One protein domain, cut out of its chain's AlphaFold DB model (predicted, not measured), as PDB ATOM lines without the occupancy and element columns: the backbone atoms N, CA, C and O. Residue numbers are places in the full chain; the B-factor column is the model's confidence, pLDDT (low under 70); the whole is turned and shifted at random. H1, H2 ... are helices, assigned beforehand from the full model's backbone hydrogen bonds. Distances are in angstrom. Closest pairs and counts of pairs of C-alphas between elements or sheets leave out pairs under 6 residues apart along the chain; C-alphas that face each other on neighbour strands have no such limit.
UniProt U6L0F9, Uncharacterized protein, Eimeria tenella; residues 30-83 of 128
ATOM      1  N   MET A  30      11.780 -30.179 -26.070       85.75
ATOM      2  CA  MET A  30      10.423 -30.505 -26.526       85.75
ATOM      3  C   MET A  30       9.422 -30.526 -25.370       85.75
ATOM      4  O   MET A  30       8.301 -30.046 -25.518       85.75
ATOM      5  N   PHE A  31       9.819 -31.047 -24.207       85.25
ATOM      6  CA  PHE A  31       8.985 -31.026 -23.010       85.25
ATOM      7  C   PHE A  31       8.746 -29.603 -22.492       85.25
ATOM      8  O   PHE A  31       7.633 -29.298 -22.080       85.25
ATOM      9  N   GLY A  32       9.750 -28.726 -22.541       81.62
ATOM     10  CA  GLY A  32       9.627 -27.321 -22.153       81.62
ATOM     11  C   GLY A  32       8.659 -26.548 -23.049       81.62
ATOM     12  O   GLY A  32       7.773 -25.865 -22.538       81.62
ATOM     13  N   GLU A  33       8.761 -26.719 -24.369       82.81
ATOM     14  CA  GLU A  33       7.807 -26.144 -25.330       82.81
ATOM     15  C   GLU A  33       6.400 -26.722 -25.145       82.81
ATOM     16  O   GLU A  33       5.419 -25.982 -25.073       82.81
ATOM     17  N   LEU A  34       6.287 -28.043 -24.977       80.31
ATOM     18  CA  LEU A  34       5.010 -28.697 -24.695       80.31
ATOM     19  C   LEU A  34       4.391 -28.181 -23.391       80.31
ATOM     20  O   LEU A  34       3.181 -27.979 -23.325       80.31
ATOM     21  N   TRP A  35       5.207 -27.955 -22.362       76.12
ATOM     22  CA  TRP A  35       4.771 -27.398 -21.088       76.12
ATOM     23  C   TRP A  35       4.298 -25.951 -21.240       76.12
ATOM     24  O   TRP A  35       3.242 -25.603 -20.713       76.12
ATOM     25  N   ASN A  36       5.025 -25.128 -21.997       76.94
ATOM     26  CA  ASN A  36       4.636 -23.753 -22.303       76.94
ATOM     27  C   ASN A  36       3.273 -23.709 -23.020       76.94
ATOM     28  O   ASN A  36       2.357 -23.014 -22.578       76.94
ATOM     29  N   VAL A  37       3.087 -24.552 -24.041       76.06
ATOM     30  CA  VAL A  37       1.807 -24.703 -24.756       76.06
ATOM     31  C   VAL A  37       0.709 -25.277 -23.854       76.06
ATOM     32  O   VAL A  37      -0.450 -24.882 -23.953       76.06
ATOM     33  N   ALA A  38       1.035 -26.188 -22.935       72.88
ATOM     34  CA  ALA A  38       0.060 -26.749 -22.001       72.88
ATOM     35  C   ALA A  38      -0.447 -25.721 -20.973       72.88
ATOM     36  O   ALA A  38      -1.551 -25.881 -20.445       72.88
ATOM     37  N   GLN A  39       0.333 -24.673 -20.686       70.62
ATOM     38  CA  GLN A  39      -0.089 -23.573 -19.819       70.62
ATOM     39  C   GLN A  39      -0.966 -22.537 -20.528       70.62
ATOM     40  O   GLN A  39      -1.646 -21.765 -19.843       70.62
ATOM     41  N   ASP A  40      -1.010 -22.532 -21.864       72.19
ATOM     42  CA  ASP A  40      -1.895 -21.635 -22.597       72.19
ATOM     43  C   ASP A  40      -3.368 -21.936 -22.259       72.19
ATOM     44  O   ASP A  40      -3.817 -23.089 -22.317       72.19
ATOM     45  N   PRO A  41      -4.186 -20.911 -21.954       64.62
ATOM     46  CA  PRO A  41      -5.564 -21.091 -21.493       64.62
ATOM     47  C   PRO A  41      -6.461 -21.795 -22.524       64.62
ATOM     48  O   PRO A  41      -7.476 -22.386 -22.156       64.62
ATOM     49  N   LYS A  42      -6.072 -21.789 -23.807       64.94
ATOM     50  CA  LYS A  42      -6.764 -22.511 -24.886       64.94
ATOM     51  C   LYS A  42      -6.626 -24.035 -24.748       64.94
ATOM     52  O   LYS A  42      -7.615 -24.745 -24.929       64.94
ATOM     53  N   PHE A  43      -5.447 -24.527 -24.362       56.72
ATOM     54  CA  PHE A  43      -5.161 -25.956 -24.156       56.72
ATOM     55  C   PHE A  43      -5.401 -26.422 -22.713       56.72
ATOM     56  O   PHE A  43      -5.707 -27.593 -22.491       56.72
ATOM     57  N   SER A  44      -5.362 -25.507 -21.742       52.94
ATOM     58  CA  SER A  44      -5.711 -25.772 -20.337       52.94
ATOM     59  C   SER A  44      -7.177 -26.198 -20.140       52.94
ATOM     60  O   SER A  44      -7.507 -26.896 -19.184       52.94
ATOM     61  N   SER A  45      -8.061 -25.859 -21.092       55.25
ATOM     62  CA  SER A  45      -9.447 -26.359 -21.125       55.25
ATOM     63  C   SER A  45      -9.541 -27.886 -21.277       55.25
ATOM     64  O   SER A  45     -10.571 -28.488 -20.964       55.25
ATOM     65  N   TRP A  46      -8.466 -28.535 -21.731       59.62
ATOM     66  CA  TRP A  46      -8.393 -29.980 -21.876       59.62
ATOM     67  C   TRP A  46      -7.948 -30.649 -20.569       59.62
ATOM     68  O   TRP A  46      -7.103 -30.131 -19.842       59.62
ATOM     69  N   ARG A  47      -8.467 -31.856 -20.283       63.69
ATOM     70  CA  ARG A  47      -8.153 -32.640 -19.060       63.69
ATOM     71  C   ARG A  47      -6.645 -32.791 -18.817       63.69
ATOM     72  O   ARG A  47      -6.224 -32.909 -17.672       63.69
ATOM     73  N   VAL A  48      -5.849 -32.759 -19.885       62.88
ATOM     74  CA  VAL A  48      -4.384 -32.823 -19.857       62.88
ATOM     75  C   VAL A  48      -3.777 -31.633 -19.104       62.88
ATOM     76  O   VAL A  48      -2.904 -31.855 -18.273       62.88
ATOM     77  N   GLY A  49      -4.279 -30.409 -19.300       63.81
ATOM     78  CA  GLY A  49      -3.794 -29.219 -18.589       63.81
ATOM     79  C   GLY A  49      -4.030 -29.302 -17.079       63.81
ATOM     80  O   GLY A  49      -3.125 -29.032 -16.292       63.81
ATOM     81  N   PHE A  50      -5.202 -29.792 -16.663       66.19
ATOM     82  CA  PHE A  50      -5.524 -30.001 -15.246       66.19
ATOM     83  C   PHE A  50      -4.673 -31.107 -14.600       66.19
ATOM     84  O   PHE A  50      -4.203 -30.960 -13.471       66.19
ATOM     85  N   ILE A  51      -4.448 -32.219 -15.310       70.56
ATOM     86  CA  ILE A  51      -3.610 -33.324 -14.821       70.56
ATOM     87  C   ILE A  51      -2.153 -32.872 -14.700       70.56
ATOM     88  O   ILE A  51      -1.529 -33.148 -13.680       70.56
ATOM     89  N   LEU A  52      -1.625 -32.144 -15.687       63.53
ATOM     90  CA  LEU A  52      -0.260 -31.618 -15.646       63.53
ATOM     91  C   LEU A  52      -0.069 -30.606 -14.510       63.53
ATOM     92  O   LEU A  52       0.911 -30.719 -13.779       63.53
ATOM     93  N   GLN A  53      -1.016 -29.686 -14.294       65.06
ATOM     94  CA  GLN A  53      -0.971 -28.744 -13.164       65.06
ATOM     95  C   GLN A  53      -1.006 -29.448 -11.799       65.06
ATOM     96  O   GLN A  53      -0.410 -28.966 -10.836       65.06
ATOM     97  N   LYS A  54      -1.700 -30.590 -11.707       68.69
ATOM     98  CA  LYS A  54      -1.816 -31.373 -10.472       68.69
ATOM     99  C   LYS A  54      -0.617 -32.293 -10.230       68.69
ATOM    100  O   LYS A  54      -0.225 -32.477  -9.082       68.69
ATOM    101  N   LEU A  55      -0.059 -32.879 -11.288       67.88
ATOM    102  CA  LEU A  55       1.102 -33.770 -11.218       67.88
ATOM    103  C   LEU A  55       2.396 -32.981 -10.994       67.88
ATOM    104  O   LEU A  55       3.299 -33.448 -10.307       67.88
ATOM    105  N   PHE A  56       2.456 -31.769 -11.541       63.31
ATOM    106  CA  PHE A  56       3.613 -30.903 -11.466       63.31
ATOM    107  C   PHE A  56       3.190 -29.472 -11.116       63.31
ATOM    108  O   PHE A  56       2.852 -28.688 -12.006       63.31
ATOM    109  N   PRO A  57       3.248 -29.078  -9.830       61.91
ATOM    110  CA  PRO A  57       2.999 -27.702  -9.409       61.91
ATOM    111  C   PRO A  57       4.189 -26.785  -9.764       61.91
ATOM    112  O   PRO A  57       4.739 -26.089  -8.908       61.91
ATOM    113  N   PHE A  58       4.637 -26.790 -11.025       59.44
ATOM    114  CA  PHE A  58       5.715 -25.922 -11.490       59.44
ATOM    115  C   PHE A  58       5.208 -24.488 -11.651       59.44
ATOM    116  O   PHE A  58       4.231 -24.211 -12.353       59.44
ATOM    117  N   LYS A  59       5.902 -23.546 -11.006       54.41
ATOM    118  CA  LYS A  59       5.638 -22.110 -11.123       54.41
ATOM    119  C   LYS A  59       6.047 -21.625 -12.518       54.41
ATOM    120  O   LYS A  59       7.182 -21.224 -12.712       54.41
ATOM    121  N   ARG A  60       5.094 -21.650 -13.454       55.88
ATOM    122  CA  ARG A  60       5.000 -20.859 -14.703       55.88
ATOM    123  C   ARG A  60       6.105 -20.960 -15.770       55.88
ATOM    124  O   ARG A  60       5.815 -20.677 -16.921       55.88
ATOM    125  N   THR A  61       7.322 -21.380 -15.452       57.78
ATOM    126  CA  THR A  61       8.434 -21.451 -16.411       57.78
ATOM    127  C   THR A  61       9.276 -22.688 -16.130       57.78
ATOM    128  O   THR A  61       9.805 -22.848 -15.031       57.78
ATOM    129  N   PHE A  62       9.377 -23.577 -17.116       63.12
ATOM    130  CA  PHE A  62      10.314 -24.695 -17.091       63.12
ATOM    131  C   PHE A  62      11.661 -24.177 -17.607       63.12
ATOM    132  O   PHE A  62      11.842 -24.005 -18.808       63.12
ATOM    133  N   ASP A  63      12.568 -23.835 -16.694       66.25
ATOM    134  CA  ASP A  63      13.880 -23.290 -17.046       66.25
ATOM    135  C   ASP A  63      14.839 -24.441 -17.383       66.25
ATOM    136  O   ASP A  63      15.226 -25.219 -16.509       66.25
ATOM    137  N   VAL A  64      15.172 -24.611 -18.665       68.31
ATOM    138  CA  VAL A  64      16.035 -25.705 -19.135       68.31
ATOM    139  C   VAL A  64      17.495 -25.271 -19.075       68.31
ATOM    140  O   VAL A  64      18.079 -24.820 -20.055       68.31
ATOM    141  N   ASN A  65      18.100 -25.450 -17.907       81.31
ATOM    142  CA  ASN A  65      19.538 -25.285 -17.712       81.31
ATOM    143  C   ASN A  65      20.322 -26.570 -18.000       81.31
ATOM    144  O   ASN A  65      19.790 -27.682 -17.923       81.31
ATOM    145  N   LEU A  66      21.634 -26.423 -18.228       79.81
ATOM    146  CA  LEU A  66      22.564 -27.542 -18.433       79.81
ATOM    147  C   LEU A  66      22.445 -28.606 -17.328       79.81
ATOM    148  O   LEU A  66      22.483 -29.800 -17.604       79.81
ATOM    149  N   THR A  67      22.226 -28.188 -16.081       83.00
ATOM    150  CA  THR A  67      22.045 -29.094 -14.940       83.00
ATOM    151  C   THR A  67      20.830 -30.010 -15.102       83.00
ATOM    152  O   THR A  67      20.917 -31.185 -14.756       83.00
ATOM    153  N   HIS A  68      19.715 -29.531 -15.663       84.94
ATOM    154  CA  HIS A  68      18.540 -30.375 -15.910       84.94
ATOM    155  C   HIS A  68      18.808 -31.402 -17.005       84.94
ATOM    156  O   HIS A  68      18.425 -32.561 -16.860       84.94
ATOM    157  N   ILE A  69      19.532 -30.996 -18.048       86.94
ATOM    158  CA  ILE A  69      19.975 -31.893 -19.117       86.94
ATOM    159  C   ILE A  69      20.874 -32.987 -18.537       86.94
ATOM    160  O   ILE A  69      20.651 -34.167 -18.805       86.94
ATOM    161  N   LEU A  70      21.842 -32.627 -17.690       85.19
ATOM    162  CA  LEU A  70      22.743 -33.585 -17.047       85.19
ATOM    163  C   LEU A  70      22.008 -34.534 -16.100       85.19
ATOM    164  O   LEU A  70      22.185 -35.745 -16.204       85.19
ATOM    165  N   LEU A  71      21.158 -34.012 -15.215       87.06
ATOM    166  CA  LEU A  71      20.379 -34.826 -14.279       87.06
ATOM    167  C   LEU A  71      19.452 -35.797 -15.015       87.06
ATOM    168  O   LEU A  71      19.371 -36.967 -14.644       87.06
ATOM    169  N   PHE A  72      18.795 -35.338 -16.081       88.38
ATOM    170  CA  PHE A  72      17.949 -36.201 -16.900       88.38
ATOM    171  C   PHE A  72      18.769 -37.258 -17.643       88.38
ATOM    172  O   PHE A  72      18.400 -38.428 -17.631       88.38
ATOM    173  N   THR A  73      19.922 -36.884 -18.201       89.31
ATOM    174  CA  THR A  73      20.836 -37.839 -18.849       89.31
ATOM    175  C   THR A  73      21.281 -38.919 -17.865       89.31
ATOM    176  O   THR A  73      21.227 -40.102 -18.187       89.31
ATOM    177  N   VAL A  74      21.661 -38.542 -16.639       87.88
ATOM    178  CA  VAL A  74      22.028 -39.498 -15.583       87.88
ATOM    179  C   VAL A  74      20.847 -40.402 -15.234       87.88
ATOM    180  O   VAL A  74      21.034 -41.609 -15.133       87.88
ATOM    181  N   ALA A  75      19.631 -39.868 -15.114       88.00
ATOM    182  CA  ALA A  75      18.440 -40.680 -14.862       88.00
ATOM    183  C   ALA A  75      18.174 -41.697 -15.988       88.00
ATOM    184  O   ALA A  75      17.880 -42.857 -15.705       88.00
ATOM    185  N   VAL A  76      18.332 -41.299 -17.254       87.00
ATOM    186  CA  VAL A  76      18.207 -42.190 -18.421       87.00
ATOM    187  C   VAL A  76      19.292 -43.267 -18.413       87.00
ATOM    188  O   VAL A  76      19.005 -44.437 -18.670       87.00
ATOM    189  N   LEU A  77      20.531 -42.899 -18.082       87.88
ATOM    190  CA  LEU A  77      21.634 -43.851 -17.960       87.88
ATOM    191  C   LEU A  77      21.379 -44.848 -16.826       87.88
ATOM    192  O   LEU A  77      21.528 -46.044 -17.046       87.88
ATOM    193  N   LEU A  78      20.927 -44.383 -15.658       86.06
ATOM    194  CA  LEU A  78      20.558 -45.242 -14.529       86.06
ATOM    195  C   LEU A  78      19.388 -46.169 -14.872       86.06
ATOM    196  O   LEU A  78      19.422 -47.339 -14.508       86.06
ATOM    197  N   LEU A  79      18.385 -45.689 -15.612       84.69
ATOM    198  CA  LEU A  79      17.280 -46.523 -16.092       84.69
ATOM    199  C   LEU A  79      17.748 -47.578 -17.106       84.69
ATOM    200  O   LEU A  79      17.170 -48.658 -17.199       84.69
ATOM    201  N   SER A  80      18.802 -47.269 -17.858       81.50
ATOM    202  CA  SER A  80      19.413 -48.190 -18.820       81.50
ATOM    203  C   SER A  80      20.306 -49.239 -18.150       81.50
ATOM    204  O   SER A  80      20.668 -50.227 -18.792       81.50
ATOM    205  N   LEU A  81      20.652 -49.063 -16.869       81.06
ATOM    206  CA  LEU A  81      21.348 -50.086 -16.098       81.06
ATOM    207  C   LEU A  81      20.366 -51.211 -15.782       81.06
ATOM    208  O   LEU A  81      19.558 -51.134 -14.859       81.06
ATOM    209  N   ARG A  82      20.458 -52.293 -16.551       72.44
ATOM    210  CA  ARG A  82      19.817 -53.548 -16.178       72.44
ATOM    211  C   ARG A  82      20.684 -54.192 -15.091       72.44
ATOM    212  O   ARG A  82      21.854 -54.453 -15.375       72.44
ATOM    213  N   PRO A  83      20.174 -54.431 -13.871       69.94
ATOM    214  CA  PRO A  83      20.925 -55.212 -12.902       69.94
ATOM    215  C   PRO A  83      21.174 -56.593 -13.516       69.94
ATOM    216  O   PRO A  83      20.227 -57.244 -13.966       69.94
TER     217      PRO A  83
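Overview. This is residues 30 to 83 of the 128 residues of an uncharacterized protein of Eimeria tenella (UniProt U6L0F9). The longest helix, H4, sticks out as a free arm from a small body made of three short helices, H1, H2 and H3, and the unnamed stretch that leads from H3 to H4. In the body, H1 and H3 meet near their ends and make a corner, with the four-residue H2 at the turn between them. The printed part has 54 residues with four named helices, in the order H1, H2, H3, H4, and no named strand; the class is all helix. The whole is loose, with a radius of gyration of the C-alphas of 14.0 A, and elongated, spanning 42 by 24 by 18 A.

Arrangement. Start at H4, residues 66 to 80: it touches no helix, and residues 65 to 83 stand free. Going back along the chain, you reach H3, residues 47 to 55, which is apart from H4. H1, residues 30 to 39, is also apart from H4. Look at Ala 38 and Gly 49, the closest C-alphas of H1 and H3, 5.7 A apart: these two helices only just touch, with 3 pairs of C-alphas within 8 A, and touch only at their ends. Their lines stand at 73 degrees, only just about perpendicular. H2, residues 41 to 44, is close to H3 but not clearly touching; their closest C-alphas, those of Phe 43 and Gly 49, are 6.6 A apart. H2 is likewise close to H1 but not clearly touching, with the closest C-alphas at Ala 38 and Ser 44, 6.1 A apart. H2 and H4 are apart. In H1, H3 and H4 each O i to N i+4 pair is within hydrogen-bond range; H2 is too short for such a pair, and its 1 O i to N i+3 pair is not within range.

Along the chain. Find C-alpha 66 at (22.564, -27.542, -18.433); from there H4 runs 20.9 A to C-alpha 80 at (19.413, -48.190, -18.820), with y falling along the way. Then find C-alpha 30 at (10.423, -30.505, -26.526), where H1 begins; it runs 14.3 A to C-alpha 39. H2 covers residues 41 to 44, and H3 runs 12.2 A from Arg 47 to Leu 55.

Size, cuts and confidence. The two C-alphas farthest apart are those of Lys 42 and Pro 83, at 44.5 A. Without residues 65 to 83, the body has 35 residues, spans 25 by 17 by 14 A and has a radius of gyration of 9.0 A. The printed part has no cut. The links from H1 to H2 and from H2 to H3 are tight, and the link from H3 to H4, 10 residues, is short. The mean pLDDT of the printed part is 73.1, and the model's confidence is low, under 70, at residues 41 to 50, 52 to 64 and 83.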